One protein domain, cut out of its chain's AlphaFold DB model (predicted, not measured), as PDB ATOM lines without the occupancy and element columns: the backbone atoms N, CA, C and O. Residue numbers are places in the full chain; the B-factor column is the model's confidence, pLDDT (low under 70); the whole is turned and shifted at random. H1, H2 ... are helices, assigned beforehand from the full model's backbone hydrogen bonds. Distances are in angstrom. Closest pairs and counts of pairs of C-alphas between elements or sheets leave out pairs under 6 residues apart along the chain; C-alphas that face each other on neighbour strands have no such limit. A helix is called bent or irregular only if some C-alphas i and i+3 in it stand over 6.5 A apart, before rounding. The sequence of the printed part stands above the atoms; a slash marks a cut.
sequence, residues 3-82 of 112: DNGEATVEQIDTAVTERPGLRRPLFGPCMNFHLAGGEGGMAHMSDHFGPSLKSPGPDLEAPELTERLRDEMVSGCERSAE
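What this domain is: This is residues 3 to 82 of the 112 residues of the protein "3HCDH domain-containing protein" of Actinopolyspora erythraea (UniProt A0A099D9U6). The model is an open, flat frame of two helix pairs at opposite ends of its longest axis, H1 with H4 and H2 with H3, joined by two long links with an empty space between them. H1 meets H4 with its beginning, and H3 makes a corner with H2. The printed part has 80 residues, with four named helices in the order H1, H2, H3, H4 and no named strand; its class is all helix. It is loose, with a radius of gyration of the C-alphas of 16.9 A, and spans 45 by 31 by 16 A.

How they stand to each other: Begin with the longest helix, H4, residues 67 to 81. H1, residues 9 to 17, touches it at a steep tilt of 58 degrees, the same way; the closest C-alphas, of Val 9 and Gly 76, are 5.2 A apart. Then look at H2, residues 29 to 36, which touches H3, residues 38 to 49, about perpendicular at 74 degrees. H3 touches H2 with residues 41 to 45 alone, and their closest C-alphas, of His 34 and Met 42, are 4.0 A apart. H1 and H2 are apart, and so are H3 and H4. Every O i to N i+4 pair is within hydrogen-bond range in H1, H2 and H4, and 6 of 8 are in H3.

Where its parts are: Find C-alpha 67 at (277.890, 392.363, 202.876); from there H4 runs 20.8 A to C-alpha 81 at (278.010, 398.628, 222.710). H1 starts at C-alpha 9, (276.853, 388.440, 218.489), and measures 12.1 A; H2 measures 10.3 A and H3 12.7 A. H3 is irregular: C-alphas 39 and 42 are 9.2 A apart.

The domain as a whole: The two C-alphas farthest apart, of Glu 39 and Glu 67, are 47.7 A apart. The links H1 to H2 and H3 to H4 are long, and H2 to H3 is tight. Residues 50 to 61 stand free. The printed part has no cut, and pLDDT is under 70 at residues 57 to 60.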
ATOM      1  N   ASP A   3     276.162 383.728 210.570       94.25
ATOM      2  CA  ASP A   3     275.768 383.524 209.168       94.25
ATOM      3  C   ASP A   3     274.662 382.471 208.979       94.25
ATOM      4  O   ASP A   3     273.769 382.630 208.152       94.25
ATOM      5  N   ASN A   4     274.685 381.432 209.817       92.81
ATOM      6  CA  ASN A   4     273.712 380.338 209.812       92.81
ATOM      7  C   ASN A   4     272.458 380.643 210.655       92.81
ATOM      8  O   ASN A   4     271.592 379.781 210.789       92.81
ATOM      9  N   GLY A   5     272.372 381.817 211.293       93.81
ATOM     10  CA  GLY A   5     271.288 382.167 212.215       93.81
ATOM     11  C   GLY A   5     271.250 381.333 213.505       93.81
ATOM     12  O   GLY A   5     270.220 381.276 214.170       93.81
ATOM     13  N   GLU A   6     272.350 380.669 213.868       94.94
ATOM     14  CA  GLU A   6     272.432 379.786 215.045       94.94
ATOM     15  C   GLU A   6     272.634 380.566 216.351       94.94
ATOM     16  O   GLU A   6     272.288 380.073 217.424       94.94
ATOM     17  N   ALA A   7     273.246 381.751 216.274       95.94
ATOM     18  CA  ALA A   7     273.474 382.624 217.421       95.94
ATOM     19  C   ALA A   7     273.675 384.079 216.988       95.94
ATOM     20  O   ALA A   7     274.197 384.341 215.905       95.94
ATOM     21  N   THR A   8     273.317 385.017 217.862       97.81
ATOM     22  CA  THR A   8     273.638 386.443 217.711       97.81
ATOM     23  C   THR A   8     275.032 386.768 218.266       97.81
ATOM     24  O   THR A   8     275.619 385.966 218.998       97.81
ATOM     25  N   VAL A   9     275.565 387.953 217.948       97.62
ATOM     26  CA  VAL A   9     276.853 388.440 218.489       97.62
ATOM     27  C   VAL A   9     276.830 388.448 220.022       97.62
ATOM     28  O   VAL A   9     277.722 387.902 220.663       97.62
ATOM     29  N   GLU A  10     275.753 388.965 220.607       96.56
ATOM     30  CA  GLU A  10     275.530 389.071 222.050       96.56
ATOM     31  C   GLU A  10     275.526 387.688 222.727       96.56
ATOM     32  O   GLU A  10     276.111 387.494 223.797       96.56
ATOM     33  N   GLN A  11     274.885 386.700 222.093       97.25
ATOM     34  CA  GLN A  11     274.849 385.323 222.590       97.25
ATOM     35  C   GLN A  11     276.229 384.666 222.548       97.25
ATOM     36  O   GLN A  11     276.590 383.957 223.489       97.25
ATOM     37  N   ILE A  12     277.000 384.903 221.481       96.56
ATOM     38  CA  ILE A  12     278.370 384.395 221.346       96.56
ATOM     39  C   ILE A  12     279.258 385.003 222.434       96.56
ATOM     40  O   ILE A  12     279.907 384.259 223.174       96.56
ATOM     41  N   ASP A  13     279.236 386.326 222.587       95.62
ATOM     42  CA  ASP A  13     280.062 387.023 223.572       95.62
ATOM     43  C   ASP A  13     279.703 386.614 224.998       95.62
ATOM     44  O   ASP A  13     280.597 386.279 225.776       95.62
ATOM     45  N   THR A  14     278.413 386.528 225.335       94.94
ATOM     46  CA  THR A  14     277.958 386.046 226.652       94.94
ATOM     47  C   THR A  14     278.427 384.613 226.897       94.94
ATOM     48  O   THR A  14     278.966 384.291 227.956       94.94
ATOM     49  N   ALA A  15     278.273 383.726 225.908       95.38
ATOM     50  CA  ALA A  15     278.692 382.336 226.039       95.38
ATOM     51  C   ALA A  15     280.203 382.193 226.255       95.38
ATOM     52  O   ALA A  15     280.619 381.248 226.925       95.38
ATOM     53  N   VAL A  16     281.019 383.102 225.710       94.75
ATOM     54  CA  VAL A  16     282.477 383.104 225.880       94.75
ATOM     55  C   VAL A  16     282.878 383.746 227.205       94.75
ATOM     56  O   VAL A  16     283.601 383.118 227.983       94.75
ATOM     57  N   THR A  17     282.427 384.968 227.470       93.50
ATOM     58  CA  THR A  17     282.842 385.780 228.626       93.50
ATOM     59  C   THR A  17     282.387 385.179 229.950       93.50
ATOM     60  O   THR A  17     283.201 385.107 230.865       93.50
ATOM     61  N   GLU A  18     281.177 384.613 230.021       90.62
ATOM     62  CA  GLU A  18     280.595 384.062 231.258       90.62
ATOM     63  C   GLU A  18     280.981 382.601 231.542       90.62
ATOM     64  O   GLU A  18     280.611 382.032 232.571       90.62
ATOM     65  N   ARG A  19     281.688 381.930 230.623       89.69
ATOM     66  CA  ARG A  19     282.017 380.500 230.768       89.69
ATOM     67  C   ARG A  19     283.486 380.181 230.450       89.69
ATOM     68  O   ARG A  19     284.319 380.270 231.356       89.69
ATOM     69  N   PRO A  20     283.884 379.772 229.225       90.75
ATOM     70  CA  PRO A  20     285.252 379.348 228.953       90.75
ATOM     71  C   PRO A  20     286.260 380.505 228.977       90.75
ATOM     72  O   PRO A  20     287.459 380.226 229.027       90.75
ATOM     73  N   GLY A  21     285.813 381.762 228.926       91.62
ATOM     74  CA  GLY A  21     286.634 382.965 229.047       91.62
ATOM     75  C   GLY A  21     287.167 383.169 230.462       91.62
ATOM     76  O   GLY A  21     288.363 383.400 230.622       91.62
ATOM     77  N   LEU A  22     286.341 382.957 231.495       89.25
ATOM     78  CA  LEU A  22     286.709 383.183 232.905       89.25
ATOM     79  C   LEU A  22     287.900 382.347 233.387       89.25
ATOM     80  O   LEU A  22     288.643 382.757 234.273       89.25
ATOM     81  N   ARG A  23     288.119 381.170 232.796       92.25
ATOM     82  CA  ARG A  23     289.259 380.295 233.129       92.25
ATOM     83  C   ARG A  23     290.563 380.679 232.413       92.25
ATOM     84  O   ARG A  23     291.614 380.114 232.724       92.25
ATOM     85  N   ARG A  24     290.525 381.591 231.431       91.81
ATOM     86  CA  ARG A  24     291.702 382.003 230.639       91.81
ATOM     87  C   ARG A  24     292.704 382.857 231.422       91.81
ATOM     88  O   ARG A  24     293.895 382.599 231.259       91.81
ATOM     89  N   PRO A  25     292.289 383.808 232.283       93.44
ATOM     90  CA  PRO A  25     293.229 384.564 233.110       93.44
ATOM     91  C   PRO A  25     294.049 383.679 234.059       93.44
ATOM     92  O   PRO A  25     295.188 384.005 234.392       93.44
ATOM     93  N   LEU A  26     293.490 382.539 234.479       90.94
ATOM     94  CA  LEU A  26     294.158 381.612 235.388       90.94
ATOM     95  C   LEU A  26     295.166 380.723 234.653       90.94
ATOM     96  O   LEU A  26     296.294 380.568 235.126       90.94
ATOM     97  N   PHE A  27     294.771 380.162 233.504       92.75
ATOM     98  CA  PHE A  27     295.554 379.162 232.781       92.75
ATOM     99  C   PHE A  27     295.488 379.315 231.255       92.75
ATOM    100  O   PHE A  27     294.433 379.517 230.653       92.75
ATOM    101  N   GLY A  28     296.631 379.094 230.598       93.06
ATOM    102  CA  GLY A  28     296.697 378.908 229.147       93.06
ATOM    103  C   GLY A  28     295.995 377.619 228.685       93.06
ATOM    104  O   GLY A  28     295.606 376.795 229.516       93.06
ATOM    105  N   PRO A  29     295.840 377.408 227.364       92.44
ATOM    106  CA  PRO A  29     295.057 376.300 226.807       92.44
ATOM    107  C   PRO A  29     295.520 374.917 227.288       92.44
ATOM    108  O   PRO A  29     294.679 374.102 227.646       92.44
ATOM    109  N   CYS A  30     296.828 374.665 227.388       95.62
ATOM    110  CA  CYS A  30     297.350 373.354 227.786       95.62
ATOM    111  C   CYS A  30     296.920 372.943 229.198       95.62
ATOM    112  O   CYS A  30     296.406 371.846 229.384       95.62
ATOM    113  N   MET A  31     297.080 373.822 230.192       96.31
ATOM    114  CA  MET A  31     296.648 373.524 231.564       96.31
ATOM    115  C   MET A  31     295.130 373.421 231.663       96.31
ATOM    116  O   MET A  31     294.603 372.546 232.340       96.31
ATOM    117  N   ASN A  32     294.421 374.262 230.919       95.31
ATOM    118  CA  ASN A  32     292.972 374.216 230.827       95.31
ATOM    119  C   ASN A  32     292.448 372.901 230.214       95.31
ATOM    120  O   ASN A  32     291.392 372.422 230.617       95.31
ATOM    121  N   PHE A  33     293.177 372.303 229.270       94.69
ATOM    122  CA  PHE A  33     292.877 370.972 228.740       94.69
ATOM    123  C   PHE A  33     293.343 369.846 229.660       94.69
ATOM    124  O   PHE A  33     292.646 368.847 229.794       94.69
ATOM    125  N   HIS A  34     294.474 370.013 230.344       97.19
ATOM    126  CA  HIS A  34     294.909 369.062 231.359       97.19
ATOM    127  C   HIS A  34     293.834 368.904 232.441       97.19
ATOM    128  O   HIS A  34     293.419 367.787 232.725       97.19
ATOM    129  N   LEU A  35     293.302 370.017 232.958       95.56
ATOM    130  CA  LEU A  35     292.207 370.010 233.933       95.56
ATOM    131  C   LEU A  35     290.907 369.415 233.369       95.56
ATOM    132  O   LEU A  35     290.183 368.742 234.096       95.56
ATOM    133  N   ALA A  36     290.619 369.614 232.078       93.19
ATOM    134  CA  ALA A  36     289.451 369.011 231.430       93.19
ATOM    135  C   ALA A  36     289.515 367.472 231.383       93.19
ATOM    136  O   ALA A  36     288.480 366.822 231.276       93.19
ATOM    137  N   GLY A  37     290.711 366.887 231.493       94.88
ATOM    138  CA  GLY A  37     290.893 365.442 231.614       94.88
ATOM    139  C   GLY A  37     290.635 364.870 233.010       94.88
ATOM    140  O   GLY A  37     290.724 363.653 233.175       94.88
ATOM    141  N   GLY A  38     290.311 365.702 234.005       95.44
ATOM    142  CA  GLY A  38     290.099 365.269 235.388       95.44
ATOM    143  C   GLY A  38     291.372 364.706 236.025       95.44
ATOM    144  O   GLY A  38     292.475 365.169 235.736       95.44
ATOM    145  N   GLU A  39     291.233 363.686 236.875       96.62
ATOM    146  CA  GLU A  39     292.365 363.052 237.579       96.62
ATOM    147  C   GLU A  39     293.406 362.437 236.628       96.62
ATOM    148  O   GLU A  39     294.591 362.402 236.945       96.62
ATOM    149  N   GLY A  40     292.983 361.992 235.439       96.56
ATOM    150  CA  GLY A  40     293.877 361.449 234.410       96.56
ATOM    151  C   GLY A  40     294.593 362.515 233.568       96.56
ATOM    152  O   GLY A  40     295.419 362.182 232.713       96.56
ATOM    153  N   GLY A  41     294.282 363.794 233.790       97.62
ATOM    154  CA  GLY A  41     294.957 364.920 233.166       97.62
ATOM    155  C   GLY A  41     294.918 364.909 231.635       97.62
ATOM    156  O   GLY A  41     294.033 364.356 230.985       97.62
ATOM    157  N   MET A  42     295.942 365.508 231.033       97.38
ATOM    158  CA  MET A  42     296.087 365.630 229.576       97.38
ATOM    159  C   MET A  42     296.055 364.283 228.834       97.38
ATOM    160  O   MET A  42     295.566 364.237 227.707       97.38
ATOM    161  N   ALA A  43     296.561 363.204 229.441       97.00
ATOM    162  CA  ALA A  43     296.549 361.878 228.825       97.00
ATOM    163  C   ALA A  43     295.108 361.389 228.648       97.00
ATOM    164  O   ALA A  43     294.679 361.137 227.527       97.00
ATOM    165  N   HIS A  44     294.324 361.402 229.730       97.19
ATOM    166  CA  HIS A  44     292.912 361.032 229.670       97.19
ATOM    167  C   HIS A  44     292.100 361.961 228.756       97.19
ATOM    168  O   HIS A  44     291.285 361.480 227.977       97.19
ATOM    169  N   MET A  45     292.361 363.276 228.776       95.50
ATOM    170  CA  MET A  45     291.737 364.219 227.836       95.50
ATOM    171  C   MET A  45     292.014 363.819 226.378       95.50
ATOM    172  O   MET A  45     291.092 363.751 225.568       95.50
ATOM    173  N   SER A  46     293.274 363.513 226.060       94.38
ATOM    174  CA  SER A  46     293.700 363.142 224.707       94.38
ATOM    175  C   SER A  46     293.121 361.801 224.265       94.38
ATOM    176  O   SER A  46     292.661 361.693 223.133       94.38
ATOM    177  N   ASP A  47     293.094 360.798 225.141       95.12
ATOM    178  CA  ASP A  47     292.531 359.482 224.828       95.12
ATOM    179  C   ASP A  47     291.006 359.548 224.658       95.12
ATOM    180  O   ASP A  47     290.447 358.884 223.784       95.12
ATOM    181  N   HIS A  48     290.333 360.386 225.454       92.44
ATOM    182  CA  HIS A  48     288.883 360.552 225.413       92.44
ATOM    183  C   HIS A  48     288.413 361.363 224.197       92.44
ATOM    184  O   HIS A  48     287.523 360.925 223.469       92.44
ATOM    185  N   PHE A  49     289.006 362.538 223.958       88.94
ATOM    186  CA  PHE A  49     288.576 363.453 222.890       88.94
ATOM    187  C   PHE A  49     289.344 363.272 221.577       88.94
ATOM    188  O   PHE A  49     288.862 363.684 220.521       88.94
ATOM    189  N   GLY A  50     290.518 362.639 221.598       87.12
ATOM    190  CA  GLY A  50     291.338 362.385 220.411       87.12
ATOM    191  C   GLY A  50     290.610 361.659 219.272       87.12
ATOM    192  O   GLY A  50     290.817 362.031 218.115       87.12
ATOM    193  N   PRO A  51     289.733 360.671 219.538       88.31
ATOM    194  CA  PRO A  51     288.883 360.076 218.509       88.31
ATOM    195  C   PRO A  51     287.935 361.087 217.849       88.31
ATOM    196  O   PRO A  51     287.812 361.083 216.625       88.31
ATOM    197  N   SER A  52     287.324 361.989 218.624       84.75
ATOM    198  CA  SER A  52     286.412 363.024 218.110       84.75
ATOM    199  C   SER A  52     287.118 364.047 217.222       84.75
ATOM    200  O   SER A  52     286.507 364.557 216.290       84.75
ATOM    201  N   LEU A  53     288.413 364.303 217.443       80.38
ATOM    202  CA  LEU A  53     289.219 365.167 216.567       80.38
ATOM    203  C   LEU A  53     289.406 364.590 215.152       80.38
ATOM    204  O   LEU A  53     289.803 365.317 214.246       80.38
ATOM    205  N   LYS A  54     289.163 363.286 214.969       78.81
ATOM    206  CA  LYS A  54     289.248 362.593 213.674       78.81
ATOM    207  C   LYS A  54     287.882 362.364 213.031       78.81
ATOM    208  O   LYS A  54     287.828 361.944 211.877       78.81
ATOM    209  N   SER A  55     286.792 362.568 213.771       76.81
ATOM    210  CA  SER A  55     285.445 362.508 213.208       76.81
ATOM    211  C   SER A  55     285.259 363.647 212.199       76.81
ATOM    212  O   SER A  55     285.879 364.697 212.376       76.81
ATOM    213  N   PRO A  56     284.414 363.475 211.162       70.62
ATOM    214  CA  PRO A  56     283.962 364.600 210.354       70.62
ATOM    215  C   PRO A  56     283.403 365.645 211.318       70.62
ATOM    216  O   PRO A  56     282.445 365.369 212.044       70.62
ATOM    217  N   GLY A  57     284.096 366.776 211.428       64.62
ATOM    218  CA  GLY A  57     283.687 367.849 212.317       64.62
ATOM    219  C   GLY A  57     282.363 368.461 211.856       64.62
ATOM    220  O   GLY A  57     281.854 368.103 210.790       64.62
ATOM    221  N   PRO A  58     281.808 369.419 212.617       66.81
ATOM    222  CA  PRO A  58     280.902 370.385 211.999       66.81
ATOM    223  C   PRO A  58     281.589 370.988 210.761       66.81
ATOM    224  O   PRO A  58     282.820 371.070 210.745       66.81
ATOM    225  N   ASP A  59     280.828 371.405 209.744       65.62
ATOM    226  CA  ASP A  59     281.391 372.190 208.640       65.62
ATOM    227  C   ASP A  59     282.041 373.446 209.235       65.62
ATOM    228  O   ASP A  59     281.377 374.396 209.643       65.62
ATOM    229  N   LEU A  60     283.369 373.397 209.367       68.75
ATOM    230  CA  LEU A  60     284.217 374.501 209.810       68.75
ATOM    231  C   LEU A  60     284.668 375.342 208.611       68.75
ATOM    232  O   LEU A  60     285.642 376.091 208.715       68.75
ATOM    233  N   GLU A  61     283.999 375.199 207.466       80.81
ATOM    234  CA  GLU A  61     284.182 376.119 206.358       80.81
ATOM    235  C   GLU A  61     283.771 377.509 206.837       80.81
ATOM    236  O   GLU A  61     282.653 377.738 207.303       80.81
ATOM    237  N   ALA A  62     284.734 378.430 206.806       82.62
ATOM    238  CA  ALA A  62     284.456 379.809 207.148       82.62
ATOM    239  C   ALA A  62     283.405 380.343 206.163       82.62
ATOM    240  O   ALA A  62     283.570 380.137 204.957       82.62
ATOM    241  N   PRO A  63     282.354 381.028 206.645       88.25
ATOM    242  CA  PRO A  63     281.388 381.629 205.744       88.25
ATOM    243  C   PRO A  63     282.094 382.667 204.872       88.25
ATOM    244  O   PRO A  63     283.041 383.335 205.311       88.25
ATOM    245  N   GLU A  64     281.623 382.834 203.640       93.38
ATOM    246  CA  GLU A  64     282.044 383.978 202.843       93.38
ATOM    247  C   GLU A  64     281.645 385.264 203.575       93.38
ATOM    248  O   GLU A  64     280.512 385.413 204.040       93.38
ATOM    249  N   LEU A  65     282.576 386.217 203.676       95.25
ATOM    250  CA  LEU A  65     282.300 387.520 204.275       95.25
ATOM    251  C   LEU A  65     281.472 388.370 203.305       95.25
ATOM    252  O   LEU A  65     281.979 389.272 202.637       95.25
ATOM    253  N   THR A  66     280.190 388.039 203.209       97.88
ATOM    254  CA  THR A  66     279.209 388.792 202.432       97.88
ATOM    255  C   THR A  66     278.893 390.126 203.108       97.88
ATOM    256  O   THR A  66     279.087 390.293 204.314       97.88
ATOM    257  N   GLU A  67     278.363 391.078 202.341       98.25
ATOM    258  CA  GLU A  67     277.890 392.363 202.876       98.25
ATOM    259  C   GLU A  67     276.822 392.161 203.961       98.25
ATOM    260  O   GLU A  67     276.915 392.753 205.032       98.25
ATOM    261  N   ARG A  68     275.894 391.215 203.753       97.44
ATOM    262  CA  ARG A  68     274.891 390.837 204.759       97.44
ATOM    263  C   ARG A  68     275.541 390.396 206.071       97.44
ATOM    264  O   ARG A  68     275.191 390.917 207.124       97.44
ATOM    265  N   LEU A  69     276.482 389.449 206.013       97.44
ATOM    266  CA  LEU A  69     277.140 388.935 207.217       97.44
ATOM    267  C   LEU A  69     277.942 390.032 207.924       97.44
ATOM    268  O   LEU A  69     277.906 390.141 209.149       97.44
ATOM    269  N   ARG A  70     278.650 390.871 207.161       98.12
ATOM    270  CA  ARG A  70     279.351 392.038 207.703       98.12
ATOM    271  C   ARG A  70     278.387 392.942 208.474       98.12
ATOM    272  O   ARG A  70     278.691 393.308 209.605       98.12
ATOM    273  N   ASP A  71     277.256 393.294 207.878       98.25
ATOM    274  CA  ASP A  71     276.308 394.235 208.473       98.25
ATOM    275  C   ASP A  71     275.586 393.641 209.690       98.25
ATOM    276  O   ASP A  71     275.345 394.352 210.666       98.25
ATOM    277  N   GLU A  72     275.321 392.331 209.694       97.94
ATOM    278  CA  GLU A  72     274.823 391.606 210.870       97.94
ATOM    279  C   GLU A  72     275.824 391.644 212.033       97.94
ATOM    280  O   GLU A  72     275.436 391.918 213.172       97.94
ATOM    281  N   MET A  73     277.113 391.421 211.749       98.06
ATOM    282  CA  MET A  73     278.183 391.508 212.746       98.06
ATOM    283  C   MET A  73     278.332 392.934 213.290       98.06
ATOM    284  O   MET A  73     278.398 393.114 214.504       98.06
ATOM    285  N   VAL A  74     278.342 393.944 212.412       98.06
ATOM    286  CA  VAL A  74     278.424 395.362 212.806       98.06
ATOM    287  C   VAL A  74     277.239 395.737 213.685       98.06
ATOM    288  O   VAL A  74     277.437 396.187 214.810       98.06
ATOM    289  N   SER A  75     276.018 395.461 213.224       97.56
ATOM    290  CA  SER A  75     274.801 395.786 213.971       97.56
ATOM    291  C   SER A  75     274.745 395.062 215.318       97.56
ATOM    292  O   SER A  75     274.205 395.591 216.284       97.56
ATOM    293  N   GLY A  76     275.270 393.834 215.399       97.94
ATOM    294  CA  GLY A  76     275.391 393.099 216.659       97.94
ATOM    295  C   GLY A  76     276.364 393.744 217.633       97.94
ATOM    296  O   GLY A  76     276.017 393.944 218.791       97.94
ATOM    297  N   CYS A  77     277.544 394.143 217.162       97.62
ATOM    298  CA  CYS A  77     278.494 394.877 217.993       97.62
ATOM    299  C   CYS A  77     277.937 396.233 218.452       97.62
ATOM    300  O   CYS A  77     278.120 396.590 219.610       97.62
ATOM    301  N   GLU A  78     277.237 396.968 217.584       97.31
ATOM    302  CA  GLU A  78     276.598 398.245 217.937       97.31
ATOM    303  C   GLU A  78     275.522 398.062 219.016       97.31
ATOM    304  O   GLU A  78     275.480 398.820 219.981       97.31
ATOM    305  N   ARG A  79     274.696 397.010 218.924       96.75
ATOM    306  CA  ARG A  79     273.736 396.681 219.991       96.75
ATOM    307  C   ARG A  79     274.426 396.307 221.301       96.75
ATOM    308  O   ARG A  79     273.976 396.760 222.348       96.75
ATOM    309  N   SER A  80     275.509 395.524 221.253       95.88
ATOM    310  CA  SER A  80     276.315 395.187 222.439       95.88
ATOM    311  C   SER A  80     276.991 396.408 223.066       95.88
ATOM    312  O   SER A  80     277.176 396.451 224.281       95.88
ATOM    313  N   ALA A  81     277.398 397.385 222.251       96.31
ATOM    314  CA  ALA A  81     278.010 398.628 222.710       96.31
ATOM    315  C   ALA A  81     277.003 399.538 223.433       96.31
ATOM    316  O   ALA A  81     277.401 400.299 224.317       96.31
ATOM    317  N   GLU A  82     275.708 399.390 223.146       94.19
ATOM    318  CA  GLU A  82     274.641 400.265 223.638       94.19
ATOM    319  C   GLU A  82     274.913 401.727 223.232       94.19
ATOM    320  O   GLU A  82     275.130 402.007 222.056       94.19
TER     321      GLU A  82